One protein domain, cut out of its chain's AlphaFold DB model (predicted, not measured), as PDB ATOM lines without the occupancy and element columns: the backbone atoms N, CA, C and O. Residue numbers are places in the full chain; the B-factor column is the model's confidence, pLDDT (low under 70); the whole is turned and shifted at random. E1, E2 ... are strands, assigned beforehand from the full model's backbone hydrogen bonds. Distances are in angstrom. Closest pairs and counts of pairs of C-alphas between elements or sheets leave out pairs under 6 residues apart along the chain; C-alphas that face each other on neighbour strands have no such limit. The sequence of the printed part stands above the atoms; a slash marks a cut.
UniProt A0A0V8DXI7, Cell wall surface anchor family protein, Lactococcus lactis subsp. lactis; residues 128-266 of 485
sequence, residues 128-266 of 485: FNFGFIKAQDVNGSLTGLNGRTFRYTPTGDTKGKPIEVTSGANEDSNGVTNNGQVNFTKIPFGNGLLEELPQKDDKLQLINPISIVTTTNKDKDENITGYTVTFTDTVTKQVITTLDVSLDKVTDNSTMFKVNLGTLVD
ATOM      1  N   PHE A 128      21.290 -40.873 -47.777       95.94
ATOM      2  CA  PHE A 128      21.771 -41.701 -46.679       95.94
ATOM      3  C   PHE A 128      23.110 -41.198 -46.150       95.94
ATOM      4  O   PHE A 128      23.851 -40.473 -46.820       95.94
ATOM      5  N   ASN A 129      23.418 -41.598 -44.919       97.75
ATOM      6  CA  ASN A 129      24.696 -41.309 -44.285       97.75
ATOM      7  C   ASN A 129      25.399 -42.618 -43.951       97.75
ATOM      8  O   ASN A 129      24.776 -43.570 -43.472       97.75
ATOM      9  N   PHE A 130      26.712 -42.635 -44.111       98.31
ATOM     10  CA  PHE A 130      27.529 -43.729 -43.618       98.31
ATOM     11  C   PHE A 130      28.819 -43.197 -43.013       98.31
ATOM     12  O   PHE A 130      29.341 -42.157 -43.416       98.31
ATOM     13  N   GLY A 131      29.336 -43.916 -42.030       97.56
ATOM     14  CA  GLY A 131      30.616 -43.612 -41.418       97.56
ATOM     15  C   GLY A 131      31.385 -44.875 -41.086       97.56
ATOM     16  O   GLY A 131      30.848 -45.980 -41.138       97.56
ATOM     17  N   PHE A 132      32.659 -44.702 -40.774       97.12
ATOM     18  CA  PHE A 132      33.553 -45.772 -40.356       97.12
ATOM     19  C   PHE A 132      34.745 -45.194 -39.596       97.12
ATOM     20  O   PHE A 132      34.993 -43.985 -39.606       97.12
ATOM     21  N   ILE A 133      35.498 -46.072 -38.945       95.44
ATOM     22  CA  ILE A 133      36.804 -45.751 -38.378       95.44
ATOM     23  C   ILE A 133      37.877 -46.233 -39.348       95.44
ATOM     24  O   ILE A 133      38.014 -47.436 -39.566       95.44
ATOM     25  N   LYS A 134      38.667 -45.317 -39.906       94.19
ATOM     26  CA  LYS A 134      39.928 -45.668 -40.557       94.19
ATOM     27  C   LYS A 134      40.945 -46.006 -39.478       94.19
ATOM     28  O   LYS A 134      41.246 -45.168 -38.631       94.19
ATOM     29  N   ALA A 135      41.497 -47.211 -39.521       91.25
ATOM     30  CA  ALA A 135      42.549 -47.632 -38.607       91.25
ATOM     31  C   ALA A 135      43.790 -48.138 -39.348       91.25
ATOM     32  O   ALA A 135      43.751 -48.476 -40.535       91.25
ATOM     33  N   GLN A 136      44.899 -48.172 -38.617       83.94
ATOM     34  CA  GLN A 136      46.142 -48.829 -38.992       83.94
ATOM     35  C   GLN A 136      46.404 -49.985 -38.023       83.94
ATOM     36  O   GLN A 136      46.254 -49.826 -36.810       83.94
ATOM     37  N   ASP A 137      46.828 -51.131 -38.556       78.69
ATOM     38  CA  ASP A 137      47.383 -52.213 -37.747       78.69
ATOM     39  C   ASP A 137      48.821 -51.873 -37.338       78.69
ATOM     40  O   ASP A 137      49.728 -51.793 -38.174       78.69
ATOM     41  N   VAL A 138      49.015 -51.676 -36.037       72.44
ATOM     42  CA  VAL A 138      50.314 -51.476 -35.403       72.44
ATOM     43  C   VAL A 138      50.523 -52.608 -34.404       72.44
ATOM     44  O   VAL A 138      49.979 -52.596 -33.301       72.44
ATOM     45  N   ASN A 139      51.329 -53.600 -34.788       68.44
ATOM     46  CA  ASN A 139      51.671 -54.763 -33.962       68.44
ATOM     47  C   ASN A 139      50.451 -55.561 -33.456       68.44
ATOM     48  O   ASN A 139      50.450 -56.047 -32.325       68.44
ATOM     49  N   GLY A 140      49.412 -55.713 -34.282       69.00
ATOM     50  CA  GLY A 140      48.175 -56.413 -33.932       69.00
ATOM     51  C   GLY A 140      47.146 -55.543 -33.208       69.00
ATOM     52  O   GLY A 140      46.084 -56.050 -32.851       69.00
ATOM     53  N   SER A 141      47.441 -54.257 -32.991       73.62
ATOM     54  CA  SER A 141      46.507 -53.280 -32.434       73.62
ATOM     55  C   SER A 141      45.980 -52.363 -33.530       73.62
ATOM     56  O   SER A 141      46.759 -51.724 -34.239       73.62
ATOM     57  N   LEU A 142      44.656 -52.248 -33.636       84.12
ATOM     58  CA  LEU A 142      44.008 -51.339 -34.577       84.12
ATOM     59  C   LEU A 142      43.884 -49.953 -33.950       84.12
ATOM     60  O   LEU A 142      43.062 -49.732 -33.064       84.12
ATOM     61  N   THR A 143      44.712 -49.018 -34.408       82.94
ATOM     62  CA  THR A 143      44.695 -47.633 -33.922       82.94
ATOM     63  C   THR A 143      44.049 -46.736 -34.967       82.94
ATOM     64  O   THR A 143      44.426 -46.790 -36.136       82.94
ATOM     65  N   GLY A 144      43.082 -45.911 -34.555       90.69
ATOM     66  CA  GLY A 144      42.435 -44.936 -35.434       90.69
ATOM     67  C   GLY A 144      43.456 -43.991 -36.071       90.69
ATOM     68  O   GLY A 144      44.297 -43.420 -35.374       90.69
ATOM     69  N   LEU A 145      43.389 -43.836 -37.391       89.94
ATOM     70  CA  LEU A 145      44.350 -43.084 -38.190       89.94
ATOM     71  C   LEU A 145      43.689 -41.827 -38.755       89.94
ATOM     72  O   LEU A 145      42.802 -41.913 -39.600       89.94
ATOM     73  N   ASN A 146      44.142 -40.664 -38.290       92.88
ATOM     74  CA  ASN A 146      43.675 -39.359 -38.758       92.88
ATOM     75  C   ASN A 146      44.395 -38.922 -40.041       92.88
ATOM     76  O   ASN A 146      45.482 -39.397 -40.365       92.88
ATOM     77  N   GLY A 147      43.808 -37.949 -40.737       93.00
ATOM     78  CA  GLY A 147      44.412 -37.290 -41.889       93.00
ATOM     79  C   GLY A 147      44.266 -38.023 -43.221       93.00
ATOM     80  O   GLY A 147      44.754 -37.497 -44.209       93.00
ATOM     81  N   ARG A 148      43.599 -39.181 -43.290       92.88
ATOM     82  CA  ARG A 148      43.333 -39.949 -44.521       92.88
ATOM     83  C   ARG A 148      42.133 -39.400 -45.273       92.88
ATOM     84  O   ARG A 148      41.092 -39.196 -44.660       92.88
ATOM     85  N   THR A 149      42.255 -39.170 -46.577       96.88
ATOM     86  CA  THR A 149      41.155 -38.633 -47.393       96.88
ATOM     87  C   THR A 149      40.481 -39.745 -48.169       96.88
ATOM     88  O   THR A 149      41.146 -40.534 -48.832       96.88
ATOM     89  N   PHE A 150      39.157 -39.765 -48.112       98.25
ATOM     90  CA  PHE A 150      38.307 -40.702 -48.822       98.25
ATOM     91  C   PHE A 150      37.417 -39.949 -49.786       98.25
ATOM     92  O   PHE A 150      36.981 -38.840 -49.481       98.25
ATOM     93  N   ARG A 151      37.106 -40.570 -50.916       98.62
ATOM     94  CA  ARG A 151      36.230 -40.023 -51.940       98.62
ATOM     95  C   ARG A 151      35.098 -40.988 -52.229       98.62
ATOM     96  O   ARG A 151      35.339 -42.123 -52.622       98.62
ATOM     97  N   TYR A 152      33.874 -40.508 -52.079       98.56
ATOM     98  CA  TYR A 152      32.696 -41.116 -52.675       98.56
ATOM     99  C   TYR A 152      32.507 -40.545 -54.082       98.56
ATOM    100  O   TYR A 152      32.376 -39.331 -54.244       98.56
ATOM    101  N   THR A 153      32.467 -41.410 -55.087       98.38
ATOM    102  CA  THR A 153      32.232 -41.048 -56.487       98.38
ATOM    103  C   THR A 153      30.920 -41.684 -56.945       98.38
ATOM    104  O   THR A 153      30.829 -42.911 -56.914       98.38
ATOM    105  N   PRO A 154      29.909 -40.906 -57.377       97.94
ATOM    106  CA  PRO A 154      28.725 -41.458 -58.037       97.94
ATOM    107  C   PRO A 154      29.107 -42.310 -59.255       97.94
ATOM    108  O   PRO A 154      30.012 -41.942 -60.005       97.94
ATOM    109  N   THR A 155      28.435 -43.443 -59.461       97.25
ATOM    110  CA  THR A 155      28.723 -44.367 -60.573       97.25
ATOM    111  C   THR A 155      27.472 -44.726 -61.376       97.25
ATOM    112  O   THR A 155      26.336 -44.531 -60.931       97.25
ATOM    113  N   GLY A 156      27.686 -45.265 -62.584       93.31
ATOM    114  CA  GLY A 156      26.608 -45.577 -63.523       93.31
ATOM    115  C   GLY A 156      25.836 -44.315 -63.910       93.31
ATOM    116  O   GLY A 156      26.445 -43.295 -64.223       93.31
ATOM    117  N   ASP A 157      24.508 -44.380 -63.820       91.12
ATOM    118  CA  ASP A 157      23.609 -43.255 -64.111       91.12
ATOM    119  C   ASP A 157      23.391 -42.317 -62.906       91.12
ATOM    120  O   ASP A 157      22.599 -41.375 -62.974       91.12
ATOM    121  N   THR A 158      24.096 -42.547 -61.791       95.69
ATOM    122  CA  THR A 158      23.968 -41.719 -60.585       95.69
ATOM    123  C   THR A 158      24.600 -40.350 -60.809       95.69
ATOM    124  O   THR A 158      25.814 -40.218 -60.959       95.69
ATOM    125  N   LYS A 159      23.775 -39.304 -60.777       93.38
ATOM    126  CA  LYS A 159      24.199 -37.910 -60.921       93.38
ATOM    127  C   LYS A 159      24.764 -37.364 -59.612       93.38
ATOM    128  O   LYS A 159      24.232 -37.613 -58.532       93.38
ATOM    129  N   GLY A 160      25.789 -36.524 -59.707       91.38
ATOM    130  CA  GLY A 160      26.347 -35.805 -58.563       91.38
ATOM    131  C   GLY A 160      27.834 -35.536 -58.729       91.38
ATOM    132  O   GLY A 160      28.486 -36.080 -59.618       91.38
ATOM    133  N   LYS A 161      28.380 -34.681 -57.867       94.00
ATOM    134  CA  LYS A 161      29.830 -34.477 -57.781       94.00
ATOM    135  C   LYS A 161      30.427 -35.473 -56.784       94.00
ATOM    136  O   LYS A 161      29.738 -35.824 -55.825       94.00
ATOM    137  N   PRO A 162      31.690 -35.889 -56.964       97.38
ATOM    138  CA  PRO A 162      32.398 -36.624 -55.930       97.38
ATOM    139  C   PRO A 162      32.425 -35.841 -54.613       97.38
ATOM    140  O   PRO A 162      32.529 -34.611 -54.614       97.38
ATOM    141  N   ILE A 163      32.330 -36.562 -53.503       98.06
ATOM    142  CA  ILE A 163      32.361 -36.016 -52.146       98.06
ATOM    143  C   ILE A 163      33.622 -36.543 -51.482       98.06
ATOM    144  O   ILE A 163      33.862 -37.747 -51.505       98.06
ATOM    145  N   GLU A 164      34.416 -35.659 -50.888       98.38
ATOM    146  CA  GLU A 164      35.641 -36.033 -50.184       98.38
ATOM    147  C   GLU A 164      35.512 -35.757 -48.686       98.38
ATOM    148  O   GLU A 164      34.997 -34.717 -48.275       98.38
ATOM    149  N   VAL A 165      35.975 -36.701 -47.870       98.31
ATOM    150  CA  VAL A 165      35.976 -36.606 -46.407       98.31
ATOM    151  C   VAL A 165      37.327 -37.069 -45.889       98.31
ATOM    152  O   VAL A 165      37.803 -38.147 -46.238       98.31
ATOM    153  N   THR A 166      37.939 -36.266 -45.023       97.38
ATOM    154  CA  THR A 166      39.188 -36.624 -44.345       97.38
ATOM    155  C   THR A 166      38.896 -37.170 -42.949       97.38
ATOM    156  O   THR A 166      38.146 -36.560 -42.189       97.38
ATOM    157  N   SER A 167      39.499 -38.305 -42.597       97.00
ATOM    158  CA  SER A 167      39.403 -38.911 -41.269       97.00
ATOM    159  C   SER A 167      39.945 -37.967 -40.198       97.00
ATOM    160  O   SER A 167      41.057 -37.445 -40.344       97.00
ATOM    161  N   GLY A 168      39.215 -37.806 -39.102       96.31
ATOM    162  CA  GLY A 168      39.592 -36.928 -38.001       96.31
ATOM    163  C   GLY A 168      39.312 -37.527 -36.627       96.31
ATOM    164  O   GLY A 168      38.865 -38.667 -36.495       96.31
ATOM    165  N   ALA A 169      39.591 -36.726 -35.604       94.88
ATOM    166  CA  ALA A 169      39.254 -37.034 -34.225       94.88
ATOM    167  C   ALA A 169      37.898 -36.415 -33.877       94.88
ATOM    168  O   ALA A 169      37.689 -35.238 -34.164       94.88
ATOM    169  N   ASN A 170      37.016 -37.178 -33.234       90.75
ATOM    170  CA  ASN A 170      35.748 -36.674 -32.708       90.75
ATOM    171  C   ASN A 170      35.523 -37.180 -31.283       90.75
ATOM    172  O   ASN A 170      35.834 -38.327 -30.963       90.75
ATOM    173  N   GLU A 171      34.985 -36.310 -30.435       91.94
ATOM    174  CA  GLU A 171      34.611 -36.635 -29.061       91.94
ATOM    175  C   GLU A 171      33.214 -37.270 -29.043       91.94
ATOM    176  O   GLU A 171      32.295 -36.778 -29.705       91.94
ATOM    177  N   ASP A 172      33.059 -38.390 -28.338       84.19
ATOM    178  CA  ASP A 172      31.745 -38.997 -28.125       84.19
ATOM    179  C   ASP A 172      30.960 -38.302 -26.998       84.19
ATOM    180  O   ASP A 172      31.438 -37.375 -26.345       84.19
ATOM    181  N   SER A 173      29.726 -38.749 -26.748       89.06
ATOM    182  CA  SER A 173      28.855 -38.156 -25.721       89.06
ATOM    183  C   SER A 173      29.410 -38.240 -24.295       89.06
ATOM    184  O   SER A 173      28.880 -37.579 -23.405       89.06
ATOM    185  N   ASN A 174      30.429 -39.070 -24.066       91.56
ATOM    186  CA  ASN A 174      31.053 -39.282 -22.765       91.56
ATOM    187  C   ASN A 174      32.364 -38.499 -22.616       91.56
ATOM    188  O   ASN A 174      33.045 -38.655 -21.602       91.56
ATOM    189  N   GLY A 175      32.732 -37.678 -23.600       90.69
ATOM    190  CA  GLY A 175      33.979 -36.924 -23.575       90.69
ATOM    191  C   GLY A 175      35.199 -37.715 -24.054       90.69
ATOM    192  O   GLY A 175      36.330 -37.290 -23.822       90.69
ATOM    193  N   VAL A 176      35.010 -38.887 -24.676       91.19
ATOM    194  CA  VAL A 176      36.121 -39.725 -25.146       91.19
ATOM    195  C   VAL A 176      36.438 -39.409 -26.604       91.19
ATOM    196  O   VAL A 176      35.602 -39.560 -27.495       91.19
ATOM    197  N   THR A 177      37.682 -39.005 -26.861       91.69
ATOM    198  CA  THR A 177      38.177 -38.743 -28.217       91.69
ATOM    199  C   THR A 177      38.437 -40.040 -28.976       91.69
ATOM    200  O   THR A 177      39.308 -40.829 -28.609       91.69
ATOM    201  N   ASN A 178      37.739 -40.217 -30.096       89.25
ATOM    202  CA  ASN A 178      37.912 -41.323 -31.029       89.25
ATOM    203  C   ASN A 178      38.615 -40.832 -32.303       89.25
ATOM    204  O   ASN A 178      38.118 -39.942 -32.993       89.25
ATOM    205  N   ASN A 179      39.773 -41.418 -32.620       93.56
ATOM    206  CA  ASN A 179      40.544 -41.105 -33.828       93.56
ATOM    207  C   ASN A 179      40.092 -41.939 -35.031       93.56
ATOM    208  O   ASN A 179      39.594 -43.053 -34.888       93.56
ATOM    209  N   GLY A 180      40.359 -41.420 -36.226       95.00
ATOM    210  CA  GLY A 180      40.148 -42.093 -37.501       95.00
ATOM    211  C   GLY A 180      38.718 -42.018 -38.015       95.00
ATOM    212  O   GLY A 180      38.379 -42.729 -38.954       95.00
ATOM    213  N   GLN A 181      37.858 -41.188 -37.429       97.06
ATOM    214  CA  GLN A 181      36.453 -41.156 -37.809       97.06
ATOM    215  C   GLN A 181      36.254 -40.487 -39.170       97.06
ATOM    216  O   GLN A 181      36.722 -39.373 -39.404       97.06
ATOM    217  N   VAL A 182      35.517 -41.166 -40.046       97.88
ATOM    218  CA  VAL A 182      35.104 -40.692 -41.369       97.88
ATOM    219  C   VAL A 182      33.584 -40.721 -41.418       97.88
ATOM    220  O   VAL A 182      32.984 -41.751 -41.125       97.88
ATOM    221  N   ASN A 183      32.957 -39.603 -41.789       97.56
ATOM    222  CA  ASN A 183      31.501 -39.482 -41.860       97.56
ATOM    223  C   ASN A 183      31.085 -38.852 -43.192       97.56
ATOM    224  O   ASN A 183      31.287 -37.659 -43.414       97.56
ATOM    225  N   PHE A 184      30.459 -39.647 -44.054       98.38
ATOM    226  CA  PHE A 184      29.780 -39.182 -45.254       98.38
ATOM    227  C   PHE A 184      28.321 -38.872 -44.919       98.38
ATOM    228  O   PHE A 184      27.617 -39.683 -44.311       98.38
ATOM    229  N   THR A 185      27.859 -37.684 -45.308       96.31
ATOM    230  CA  THR A 185      26.486 -37.238 -45.046       96.31
ATOM    231  C   THR A 185      25.818 -36.754 -46.319       96.31
ATOM    232  O   THR A 185      26.495 -36.226 -47.201       96.31
ATOM    233  N   LYS A 186      24.492 -36.914 -46.385       93.50
ATOM    234  CA  LYS A 186      23.649 -36.503 -47.512       93.50
ATOM    235  C   LYS A 186      24.111 -37.107 -48.840       93.50
ATOM    236  O   LYS A 186      24.191 -36.412 -49.851       93.50
ATOM    237  N   ILE A 187      24.450 -38.394 -48.828       96.00
ATOM    238  CA  ILE A 187      24.782 -39.110 -50.056       96.00
ATOM    239  C   ILE A 187      23.482 -39.335 -50.824       96.00
ATOM    240  O   ILE A 187      22.590 -39.987 -50.278       96.00
ATOM    241  N   PRO A 188      23.336 -38.772 -52.038       93.25
ATOM    242  CA  PRO A 188      22.095 -38.881 -52.784       93.25
ATOM    243  C   PRO A 188      21.843 -40.336 -53.178       93.25
ATOM    244  O   PRO A 188      22.779 -41.083 -53.469       93.25
ATOM    245  N   PHE A 189      20.567 -40.713 -53.207       94.62
ATOM    246  CA  PHE A 189      20.082 -42.009 -53.666       94.62
ATOM    247  C   PHE A 189      20.770 -42.458 -54.963       94.62
ATOM    248  O   PHE A 189      20.770 -41.724 -55.951       94.62
ATOM    249  N   GLY A 190      21.336 -43.667 -54.984       96.38
ATOM    250  CA  GLY A 190      21.978 -44.238 -56.168       96.38
ATOM    251  C   GLY A 190      23.247 -45.026 -55.863       96.38
ATOM    252  O   GLY A 190      23.534 -45.367 -54.715       96.38
ATOM    253  N   ASN A 191      23.987 -45.343 -56.919       98.38
ATOM    254  CA  ASN A 191      25.215 -46.124 -56.859       98.38
ATOM    255  C   ASN A 191      26.441 -45.226 -56.680       98.38
ATOM    256  O   ASN A 191      26.502 -44.100 -57.185       98.38
ATOM    257  N   GLY A 192      27.467 -45.769 -56.035       98.38
ATOM    258  CA  GLY A 192      28.749 -45.096 -55.937       98.38
ATOM    259  C   GLY A 192      29.915 -46.018 -55.619       98.38
ATOM    260  O   GLY A 192      29.769 -47.224 -55.417       98.38
ATOM    261  N   LEU A 193      31.097 -45.419 -55.604       98.62
ATOM    262  CA  LEU A 193      32.356 -46.054 -55.254       98.62
ATOM    263  C   LEU A 193      33.053 -45.208 -54.194       98.62
ATOM    264  O   LEU A 193      33.282 -44.017 -54.403       98.62
ATOM    265  N   LEU A 194      33.379 -45.825 -53.065       98.56
ATOM    266  CA  LEU A 194      34.192 -45.233 -52.016       98.56
ATOM    267  C   LEU A 194      35.646 -45.673 -52.196       98.56
ATOM    268  O   LEU A 194      35.933 -46.868 -52.227       98.56
ATOM    269  N   GLU A 195      36.554 -44.710 -52.265       97.69
ATOM    270  CA  GLU A 195      37.993 -44.930 -52.404       97.69
ATOM    271  C   GLU A 195      38.751 -44.152 -51.329       97.69
ATOM    272  O   GLU A 195      38.356 -43.044 -50.968       97.69
ATOM    273  N   GLU A 196      39.873 -44.684 -50.856       96.00
ATOM    274  CA  GLU A 196      40.879 -43.871 -50.175       96.00
ATOM    275  C   GLU A 196      41.818 -43.255 -51.210       96.00
ATOM    276  O   GLU A 196      42.237 -43.915 -52.160       96.00
ATOM    277  N   LEU A 197      42.138 -41.975 -51.045       94.81
ATOM    278  CA  LEU A 197      43.010 -41.261 -51.966       94.81
ATOM    279  C   LEU A 197      44.476 -41.389 -51.535       94.81
ATOM    280  O   LEU A 197      44.786 -41.203 -50.354       94.81
ATOM    281  N   PRO A 198      45.399 -41.638 -52.482       89.81
ATOM    282  CA  PRO A 198      46.820 -41.676 -52.180       89.81
ATOM    283  C   PRO A 198      47.311 -40.303 -51.717       89.81
ATOM    284  O   PRO A 198      46.922 -39.264 -52.256       89.81
ATOM    285  N   GLN A 199      48.211 -40.302 -50.737       85.12
ATOM    286  CA  GLN A 199      48.848 -39.091 -50.234       85.12
ATOM    287  C   GLN A 199      50.281 -38.998 -50.735       85.12
ATOM    288  O   GLN A 199      50.978 -39.999 -50.901       85.12
ATOM    289  N   LYS A 200      50.723 -37.770 -51.003       83.62
ATOM    290  CA  LYS A 200      52.087 -37.529 -51.462       83.62
ATOM    291  C   LYS A 200      53.078 -38.004 -50.395       83.62
ATOM    292  O   LYS A 200      52.916 -37.678 -49.224       83.62
ATOM    293  N   ASP A 201      54.093 -38.747 -50.829       79.06
ATOM    294  CA  ASP A 201      55.171 -39.297 -49.994       79.06
ATOM    295  C   ASP A 201      54.713 -40.323 -48.936       79.06
ATOM    296  O   ASP A 201      55.516 -40.770 -48.112       79.06
ATOM    297  N   ASP A 202      53.451 -40.756 -48.994       76.56
ATOM    298  CA  ASP A 202      52.908 -41.784 -48.121       76.56
ATOM    299  C   ASP A 202      53.124 -43.195 -48.690       76.56
ATOM    300  O   ASP A 202      53.016 -43.442 -49.890       76.56
ATOM    301  N   LYS A 203      53.448 -44.129 -47.795       74.94
ATOM    302  CA  LYS A 203      53.709 -45.542 -48.102       74.94
ATOM    303  C   LYS A 203      52.662 -46.477 -47.504       74.94
ATOM    304  O   LYS A 203      52.811 -47.695 -47.622       74.94
ATOM    305  N   LEU A 204      51.656 -45.939 -46.816       77.88
ATOM    306  CA  LEU A 204      50.564 -46.744 -46.296       77.88
ATOM    307  C   LEU A 204      49.758 -47.333 -47.452       77.88
ATOM    308  O   LEU A 204      49.544 -46.698 -48.486       77.88
ATOM    309  N   GLN A 205      49.345 -48.585 -47.271       82.31
ATOM    310  CA  GLN A 205      48.393 -49.206 -48.181       82.31
ATOM    311  C   GLN A 205      47.048 -48.494 -48.037       82.31
ATOM    312  O   GLN A 205      46.749 -47.949 -46.981       82.31
ATOM    313  N   LEU A 206      46.270 -48.478 -49.109       89.25
ATOM    314  CA  LEU A 206      44.913 -47.949 -49.099       89.25
ATOM    315  C   LEU A 206      43.950 -49.069 -48.700       89.25
ATOM    316  O   LEU A 206      44.242 -50.247 -48.944       89.25
ATOM    317  N   ILE A 207      42.785 -48.721 -48.155       91.06
ATOM    318  CA  ILE A 207      41.678 -49.681 -48.101       91.06
ATOM    319  C   ILE A 207      41.306 -50.132 -49.519       91.06
ATOM    320  O   ILE A 207      41.479 -49.396 -50.498       91.06
ATOM    321  N   ASN A 208      40.734 -51.329 -49.632       91.62
ATOM    322  CA  ASN A 208      40.097 -51.732 -50.878       91.62
ATOM    323  C   ASN A 208      38.938 -50.774 -51.197       91.62
ATOM    324  O   ASN A 208      38.209 -50.381 -50.278       91.62
ATOM    325  N   PRO A 209      38.714 -50.421 -52.476       96.00
ATOM    326  CA  PRO A 209      37.536 -49.657 -52.849       96.00
ATOM    327  C   PRO A 209      36.261 -50.402 -52.450       96.00
ATOM    328  O   PRO A 209      36.188 -51.630 -52.577       96.00
ATOM    329  N   ILE A 210      35.247 -49.666 -52.007       97.69
ATOM    330  CA  ILE A 210      33.953 -50.220 -51.604       97.69
ATOM    331  C   ILE A 210      32.901 -49.764 -52.607       97.69
ATOM    332  O   ILE A 210      32.666 -48.569 -52.785       97.69
ATOM    333  N   SER A 211      32.262 -50.725 -53.266       98.31
ATOM    334  CA  SER A 211      31.112 -50.469 -54.123       98.31
ATOM    335  C   SER A 211      29.866 -50.303 -53.264       98.31
ATOM    336  O   SER A 211      29.645 -51.069 -52.327       98.31
ATOM    337  N   ILE A 212      29.067 -49.293 -53.590       98.62
ATOM    338  CA  ILE A 212      27.776 -49.014 -52.975       98.62
ATOM    339  C   ILE A 212      26.736 -49.156 -54.077       98.62
ATOM    340  O   ILE A 212      26.759 -48.399 -55.050       98.62
ATOM    341  N   VAL A 213      25.853 -50.139 -53.941       98.00
ATOM    342  CA  VAL A 213      24.809 -50.432 -54.926       98.00
ATOM    343  C   VAL A 213      23.450 -50.243 -54.279       98.00
ATOM    344  O   VAL A 213      23.169 -50.841 -53.242       98.00
ATOM    345  N   THR A 214      22.611 -49.428 -54.908       96.75
ATOM    346  CA  THR A 214      21.228 -49.191 -54.507       96.75
ATOM    347  C   THR A 214      20.292 -49.893 -55.485       96.75
ATOM    348  O   THR A 214      20.370 -49.683 -56.692       96.75
ATOM    349  N   THR A 215      19.396 -50.721 -54.956       95.75
ATOM    350  CA  THR A 215      18.383 -51.457 -55.717       95.75
ATOM    351  C   THR A 215      16.992 -51.006 -55.296       95.75
ATOM    352  O   THR A 215      16.698 -50.917 -54.104       95.75
ATOM    353  N   THR A 216      16.127 -50.743 -56.273       94.94
ATOM    354  CA  THR A 216      14.713 -50.433 -56.037       94.94
ATOM    355  C   THR A 216      13.908 -51.719 -55.947       94.94
ATOM    356  O   THR A 216      13.841 -52.494 -56.903       94.94
ATOM    357  N   ASN A 217      13.265 -51.925 -54.802       95.06
ATOM    358  CA  ASN A 217      12.438 -53.094 -54.545       95.06
ATOM    359  C   ASN A 217      11.024 -52.831 -55.055       95.06
ATOM    360  O   ASN A 217      10.442 -51.780 -54.772       95.06
ATOM    361  N   LYS A 218      10.473 -53.786 -55.805       93.50
ATOM    362  CA  LYS A 218       9.130 -53.694 -56.381       93.50
ATOM    363  C   LYS A 218       8.287 -54.907 -56.021       93.50
ATOM    364  O   LYS A 218       8.813 -56.012 -55.886       93.50
ATOM    365  N   ASP A 219       6.985 -54.694 -55.876       92.69
ATOM    366  CA  ASP A 219       6.019 -55.783 -55.802       92.69
ATOM    367  C   ASP A 219       5.719 -56.370 -57.197       92.69
ATOM    368  O   ASP A 219       6.263 -55.951 -58.224       92.69
ATOM    369  N   LYS A 220       4.835 -57.369 -57.233       93.25
ATOM    370  CA  LYS A 220       4.389 -58.042 -58.464       93.25
ATOM    371  C   LYS A 220       3.663 -57.123 -59.458       93.25
ATOM    372  O   LYS A 220       3.525 -57.496 -60.617       93.25
ATOM    373  N   ASP A 221       3.173 -55.974 -58.997       89.12
ATOM    374  CA  ASP A 221       2.430 -54.989 -59.782       89.12
ATOM    375  C   ASP A 221       3.339 -53.794 -60.163       89.12
ATOM    376  O   ASP A 221       2.859 -52.754 -60.608       89.12
ATOM    377  N   GLU A 222       4.660 -53.959 -60.003       88.88
ATOM    378  CA  GLU A 222       5.721 -52.976 -60.254       88.88
ATOM    379  C   GLU A 222       5.698 -51.733 -59.344       88.88
ATOM    380  O   GLU A 222       6.424 -50.765 -59.606       88.88
ATOM    381  N   ASN A 223       4.932 -51.752 -58.249       89.00
ATOM    382  CA  ASN A 223       4.947 -50.659 -57.280       89.00
ATOM    383  C   ASN A 223       6.212 -50.730 -56.433       89.00
ATOM    384  O   ASN A 223       6.609 -51.801 -55.976       89.00
ATOM    385  N   ILE A 224       6.819 -49.575 -56.177       91.69
ATOM    386  CA  ILE A 224       7.999 -49.475 -55.318       91.69
ATOM    387  C   ILE A 224       7.584 -49.756 -53.870       91.69
ATOM    388  O   ILE A 224       6.701 -49.089 -53.334       91.69
ATOM    389  N   THR A 225       8.239 -50.721 -53.228       92.44
ATOM    390  CA  THR A 225       7.994 -51.092 -51.821       92.44
ATOM    391  C   THR A 225       9.106 -50.627 -50.883       92.44
ATOM    392  O   THR A 225       8.921 -50.569 -49.663       92.44
ATOM    393  N   GLY A 226      10.267 -50.283 -51.438       94.00
ATOM    394  CA  GLY A 226      11.431 -49.872 -50.676       94.00
ATOM    395  C   GLY A 226      12.713 -49.900 -51.495       94.00
ATOM    396  O   GLY A 226      12.688 -50.038 -52.718       94.00
ATOM    397  N   TYR A 227      13.834 -49.809 -50.795       95.00
ATOM    398  CA  TYR A 227      15.168 -49.784 -51.375       95.00
ATOM    399  C   TYR A 227      16.111 -50.677 -50.576       95.00
ATOM    400  O   TYR A 227      16.011 -50.742 -49.350       95.00
ATOM    401  N   THR A 228      17.045 -51.319 -51.267       96.75
ATOM    402  CA  THR A 228      18.133 -52.090 -50.661       96.75
ATOM    403  C   THR A 228      19.460 -51.449 -51.042       96.75
ATOM    404  O   THR A 228      19.733 -51.261 -52.227       96.75
ATOM    405  N   VAL A 229      20.286 -51.111 -50.050       97.81
ATOM    406  CA  VAL A 229      21.634 -50.561 -50.262       97.81
ATOM    407  C   VAL A 229      22.677 -51.546 -49.747       97.81
ATOM    408  O   VAL A 229      22.682 -51.890 -48.564       97.81
ATOM    409  N   THR A 230      23.581 -51.974 -50.624       97.88
ATOM    410  CA  THR A 230      24.640 -52.941 -50.316       97.88
ATOM    411  C   THR A 230      26.013 -52.293 -50.446       97.88
ATOM    412  O   THR A 230      26.312 -51.654 -51.453       97.88
ATOM    413  N   PHE A 231      26.853 -52.487 -49.428       98.19
ATOM    414  CA  PHE A 231      28.257 -52.083 -49.407       98.19
ATOM    415  C   PHE A 231      29.124 -53.329 -49.587       98.19
ATOM    416  O   PHE A 231      29.055 -54.250 -48.770       98.19
ATOM    417  N   THR A 232      29.956 -53.355 -50.622       94.81
ATOM    418  CA  THR A 232      30.769 -54.525 -50.982       94.81
ATOM    419  C   THR A 232      32.218 -54.123 -51.202       94.81
ATOM    420  O   THR A 232      32.503 -53.230 -52.000       94.81
ATOM    421  N   ASP A 233      33.147 -54.806 -50.537       92.31
ATOM    422  CA  ASP A 233      34.572 -54.695 -50.851       92.31
ATOM    423  C   ASP A 233      34.813 -55.203 -52.282       92.31
ATOM    424  O   ASP A 233      34.497 -56.343 -52.633       92.31
ATOM    425  N   THR A 234      35.354 -54.342 -53.142       89.94
ATOM    426  CA  THR A 234      35.497 -54.639 -54.575       89.94
ATOM    427  C   THR A 234      36.549 -55.700 -54.886       89.94
ATOM    428  O   THR A 234      36.457 -56.334 -55.943       89.94
ATOM    429  N   VAL A 235      37.515 -55.917 -53.993       85.12
ATOM    430  CA  VAL A 235      38.625 -56.859 -54.170       85.12
ATOM    431  C   VAL A 235      38.257 -58.211 -53.579       85.12
ATOM    432  O   VAL A 235      38.358 -59.224 -54.267       85.12
ATOM    433  N   THR A 236      37.788 -58.241 -52.330       80.50
ATOM    434  CA  THR A 236      37.451 -59.498 -51.647       80.50
ATOM    435  C   THR A 236      36.056 -60.016 -51.952       80.50
ATOM    436  O   THR A 236      35.766 -61.165 -51.634       80.50
ATOM    437  N   LYS A 237      35.197 -59.184 -52.554       82.94
ATOM    438  CA  LYS A 237      33.770 -59.456 -52.801       82.94
ATOM    439  C   LYS A 237      32.945 -59.656 -51.532       82.94
ATOM    440  O   LYS A 237      31.764 -59.983 -51.619       82.94
ATOM    441  N   GLN A 238      33.528 -59.413 -50.361       81.38
ATOM    442  CA  GLN A 238      32.808 -59.493 -49.105       81.38
ATOM    443  C   GLN A 238      31.749 -58.388 -49.041       81.38
ATOM    444  O   GLN A 238      32.042 -57.201 -49.212       81.38
ATOM    445  N   VAL A 239      30.510 -58.783 -48.754       89.12
ATOM    446  CA  VAL A 239      29.449 -57.843 -48.389       89.12
ATOM    447  C   VAL A 239      29.730 -57.347 -46.974       89.12
ATOM    448  O   VAL A 239      29.707 -58.122 -46.021       89.12
ATOM    449  N   ILE A 240      30.002 -56.051 -46.844       91.94
ATOM    450  CA  ILE A 240      30.250 -55.383 -45.561       91.94
ATOM    451  C   ILE A 240      28.930 -55.230 -44.812       91.94
ATOM    452  O   ILE A 240      28.827 -55.533 -43.626       91.94
ATOM    453  N   THR A 241      27.902 -54.747 -45.511       95.25
ATOM    454  CA  THR A 241      26.551 -54.627 -44.967       95.25
ATOM    455  C   THR A 241      25.523 -54.509 -46.089       95.25
ATOM    456  O   THR A 241      25.843 -54.077 -47.198       95.25
ATOM    457  N   THR A 242      24.287 -54.898 -45.790       96.31
ATOM    458  CA  THR A 242      23.106 -54.681 -46.632       96.31
ATOM    459  C   THR A 242      22.018 -54.064 -45.766       96.31
ATOM    460  O   THR A 242      21.802 -54.506 -44.637       96.31
ATOM    461  N   LEU A 243      21.370 -53.021 -46.276       96.44
ATOM    462  CA  LEU A 243      20.374 -52.241 -45.553       96.44
ATOM    463  C   LEU A 243      19.095 -52.152 -46.371       96.44
ATOM    464  O   LEU A 243      19.104 -51.607 -47.472       96.44
ATOM    465  N   ASP A 244      18.004 -52.638 -45.788       95.38
ATOM    466  CA  ASP A 244      16.673 -52.576 -46.378       95.38
ATOM    467  C   ASP A 244      15.860 -51.436 -45.762       95.38
ATOM    468  O   ASP A 244      15.729 -51.308 -44.539       95.38
ATOM    469  N   VAL A 245      15.281 -50.612 -46.627       92.69
ATOM    470  CA  VAL A 245      14.472 -49.448 -46.269       92.69
ATOM    471  C   VAL A 245      13.101 -49.631 -46.884       92.69
ATOM    472  O   VAL A 245      12.976 -49.694 -48.102       92.69
ATOM    473  N   SER A 246      12.061 -49.709 -46.058       90.94
ATOM    474  CA  SER A 246      10.689 -49.736 -46.567       90.94
ATOM    475  C   SER A 246      10.187 -48.318 -46.825       90.94
ATOM    476  O   SER A 246      10.558 -47.383 -46.111       90.94
ATOM    477  N   LEU A 247       9.375 -48.157 -47.872       86.38
ATOM    478  CA  LEU A 247       8.917 -46.848 -48.341       86.38
ATOM    479  C   LEU A 247       8.061 -46.107 -47.293       86.38
ATOM    480  O   LEU A 247       8.070 -44.882 -47.244       86.38
ATOM    481  N   ASP A 248       7.373 -46.833 -46.411       83.56
ATOM    482  CA  ASP A 248       6.581 -46.268 -45.310       83.56
ATOM    483  C   ASP A 248       7.433 -45.573 -44.233       83.56
ATOM    484  O   ASP A 248       6.926 -44.740 -43.482       83.56
ATOM    485  N   LYS A 249       8.736 -45.881 -44.170       83.75
ATOM    486  CA  LYS A 249       9.696 -45.250 -43.253       83.75
ATOM    487  C   LYS A 249      10.330 -43.984 -43.819       83.75
ATOM    488  O   LYS A 249      11.094 -43.340 -43.100       83.75
ATOM    489  N   VAL A 250      10.051 -43.644 -45.080       81.69
ATOM    490  CA  VAL A 250      10.658 -42.497 -45.762       81.69
ATOM    491  C   VAL A 250       9.610 -41.492 -46.248       81.69
ATOM    492  O   VAL A 250       9.162 -41.511 -47.393       81.69
ATOM    493  N   THR A 251       9.230 -40.576 -45.359       80.19
ATOM    494  CA  THR A 251       8.265 -39.492 -45.617       80.19
ATOM    495  C   THR A 251       8.900 -38.130 -45.350       80.19
ATOM    496  O   THR A 251       9.757 -38.008 -44.475       80.19
ATOM    497  N   ASP A 252       8.461 -37.100 -46.077       80.81
ATOM    498  CA  ASP A 252       8.818 -35.695 -45.826       80.81
ATOM    499  C   ASP A 252      10.333 -35.420 -45.695       80.81
ATOM    500  O   ASP A 252      10.804 -34.797 -44.740       80.81
ATOM    501  N   ASN A 253      11.114 -35.847 -46.691       71.06
ATOM    502  CA  ASN A 253      12.550 -35.568 -46.826       71.06
ATOM    503  C   ASN A 253      13.439 -36.217 -45.745       71.06
ATOM    504  O   ASN A 253      14.506 -35.694 -45.402       71.06
ATOM    505  N   SER A 254      13.018 -37.358 -45.198       78.00
ATOM    506  CA  SER A 254      13.805 -38.136 -44.239       78.00
ATOM    507  C   SER A 254      15.049 -38.777 -44.875       78.00
ATOM    508  O   SER A 254      14.957 -39.409 -45.928       78.00
ATOM    509  N   THR A 255      16.192 -38.717 -44.184       90.81
ATOM    510  CA  THR A 255      17.361 -39.563 -44.486       90.81
ATOM    511  C   THR A 255      16.986 -41.036 -44.318       90.81
ATOM    512  O   THR A 255      16.504 -41.422 -43.253       90.81
ATOM    513  N   MET A 256      17.257 -41.861 -45.333       93.50
ATOM    514  CA  MET A 256      16.878 -43.278 -45.372       93.50
ATOM    515  C   MET A 256      17.448 -44.067 -44.188       93.50
ATOM    516  O   MET A 256      16.739 -44.828 -43.537       93.50
ATOM    517  N   PHE A 257      18.738 -43.881 -43.903       94.12
ATOM    518  CA  PHE A 257      19.418 -44.494 -42.766       94.12
ATOM    519  C   PHE A 257      20.744 -43.796 -42.455       94.12
ATOM    520  O   PHE A 257      21.289 -43.018 -43.245       94.12
ATOM    521  N   LYS A 258      21.286 -44.128 -41.282       95.94
ATOM    522  CA  LYS A 258      22.658 -43.817 -40.878       95.94
ATOM    523  C   LYS A 258      23.328 -45.123 -40.472       95.94
ATOM    524  O   LYS A 258      22.838 -45.777 -39.554       95.94
ATOM    525  N   VAL A 259      24.417 -45.503 -41.136       96.62
ATOM    526  CA  VAL A 259      25.123 -46.763 -40.853       96.62
ATOM    527  C   VAL A 259      26.577 -46.524 -40.463       96.62
ATOM    528  O   VAL A 259      27.254 -45.667 -41.028       96.62
ATOM    529  N   ASN A 260      27.065 -47.291 -39.491       96.06
ATOM    530  CA  ASN A 260      28.490 -47.407 -39.207       96.06
ATOM    531  C   ASN A 260      29.000 -48.711 -39.833       96.06
ATOM    532  O   ASN A 260      28.532 -49.783 -39.457       96.06
ATOM    533  N   LEU A 261      29.946 -48.620 -40.766       95.75
ATOM    534  CA  LEU A 261      30.553 -49.774 -41.441       95.75
ATOM    535  C   LEU A 261      31.628 -50.463 -40.581       95.75
ATOM    536  O   LEU A 261      32.250 -51.428 -41.015       95.75
ATOM    537  N   GLY A 262      31.860 -49.971 -39.362       93.25
ATOM    538  CA  GLY A 262      32.840 -50.506 -38.428       93.25
ATOM    539  C   GLY A 262      34.223 -49.905 -38.646       93.25
ATOM    540  O   GLY A 262      34.374 -48.700 -38.861       93.25
ATOM    541  N   THR A 263      35.248 -50.743 -38.537       92.62
ATOM    542  CA  THR A 263      36.645 -50.338 -38.700       92.62
ATOM    543  C   THR A 263      37.166 -50.834 -40.039       92.62
ATOM    544  O   THR A 263      37.195 -52.037 -40.280       92.62
ATOM    545  N   LEU A 264      37.608 -49.908 -40.887       91.69
ATOM    546  CA  LEU A 264      38.273 -50.220 -42.145       91.69
ATOM    547  C   LEU A 264      39.784 -50.106 -41.952       91.69
ATOM    548  O   LEU A 264      40.291 -49.102 -41.438       91.69
ATOM    549  N   VAL A 265      40.495 -51.159 -42.344       85.81
ATOM    550  CA  VAL A 265      41.950 -51.279 -42.224       85.81
ATOM    551  C   VAL A 265      42.568 -51.530 -43.586       85.81
ATOM    552  O   VAL A 265      41.945 -52.107 -44.477       85.81
ATOM    553  N   ASP A 266      43.828 -51.141 -43.721       71.94
ATOM    554  CA  ASP A 266      44.619 -51.473 -44.898       71.94
ATOM    555  C   ASP A 266      45.014 -52.944 -44.764       71.94
ATOM    556  O   ASP A 266      45.776 -53.267 -43.848       71.94
TER     557      ASP A 266
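Overview. This is residues 128 to 266 of the 485 residues of the protein "Cell wall surface anchor family protein" of Lactococcus lactis subsp. lactis (UniProt A0A0V8DXI7). Two strongly twisted sheets lie face to face as a sandwich: a curled sheet of six strands, E4, E3, E7, E8, E9 and E10, is covered by a second sheet in which E2, E6 and E11 are laid beside E1. From that second sheet the hairpin of E5 and the first part of E6 turns away at a bend in E6, while the loop at residues 197 to 209 and the turn between E8 and E9 reach toward the two ends of the long axis. The printed part has 139 residues, with no named helix and eleven named strands, E1 to E11 along the chain; the class is all strand. The six-stranded sheet has the order E4, E3, E7, E8, E9, E10 and is antiparallel throughout; the other is branched and mixed. The whole is compact, with a radius of gyration of the C-alphas of 16.5 A, yet elongated in outline, spanning 55 by 36 by 28 A.

Along the chain. E1, residues 128 to 138, begins at C-alpha 128 at (21.771, -41.701, -46.679) and is 32.2 A long. E2 is residues 141 to 144, E3 residues 149 to 154, E4 residues 163 to 166 and E5 residues 168 to 171. E6, residues 177 to 188, is the longest strand by residues and measures 29.4 A, ending at C-alpha 188 at (22.095, -38.881, -52.784). E7 is residues 192 to 196, 13.5 A. E8, residues 210 to 218, measures 25.5 A, E9, residues 224 to 233, 27.4 A, and E10, residues 239 to 246, 20.5 A. E11, residues 258 to 265, is 20.7 A long and ends at C-alpha 265 at (41.950, -51.279, -42.224).

Arrangement. E1 has three neighbours. E2 and E6 lie on one side of it, beside residues 134 to 138 and 128 to 134, and E11 lies on the other side. E1 and E2 form an antiparallel hairpin, with N 136 and O 143 at 2.9 A. E1 and E6 are antiparallel, with N 132 and O 182 at 3.0 A. E1 and E11 are parallel at 19 degrees, with N 261 and O 131 at 2.8 A. E6 bends by 71 degrees at residue 180, and E5 pairs with its residues 177 to 181, N 178 and O 170 being 2.8 A apart. In the other sheet E4 and E3 form a hairpin, with N 150 and O 165 at 2.8 A. E3 and E7 are antiparallel at 163 degrees, with N 151 and O 195 at 2.8 A. E7, E8, E9 and E10 are a meander, each strand the antiparallel neighbour of the one before; N 194 and O 210, N 213 and O 230, and N 229 and O 243 are 2.8, 2.9 and 2.9 A apart. Between the sheets, the closest C-alphas of E4 and E6 are those of Thr 166 and Val 182, 6.5 A, and those of E10 and E11 are Ile 240 and Leu 261, 7.0 A. E3 and E6 are near each other. E4 runs on into E5 at 71 degrees across one residue. E1 and E8 are apart, among others.

Size, cuts and confidence. The C-alphas farthest apart are those of Asp 201 and Asp 221, 55.9 A. The printed part has no cut. The chain changes sheet at the links E2 to E3, E4 to E5, E6 to E7 and E10 to E11. The links E7 to E8, 13 residues, and E10 to E11, 11 residues, are long. The mean pLDDT of the printed part is 91.4, and residues 139 to 140 are under 70.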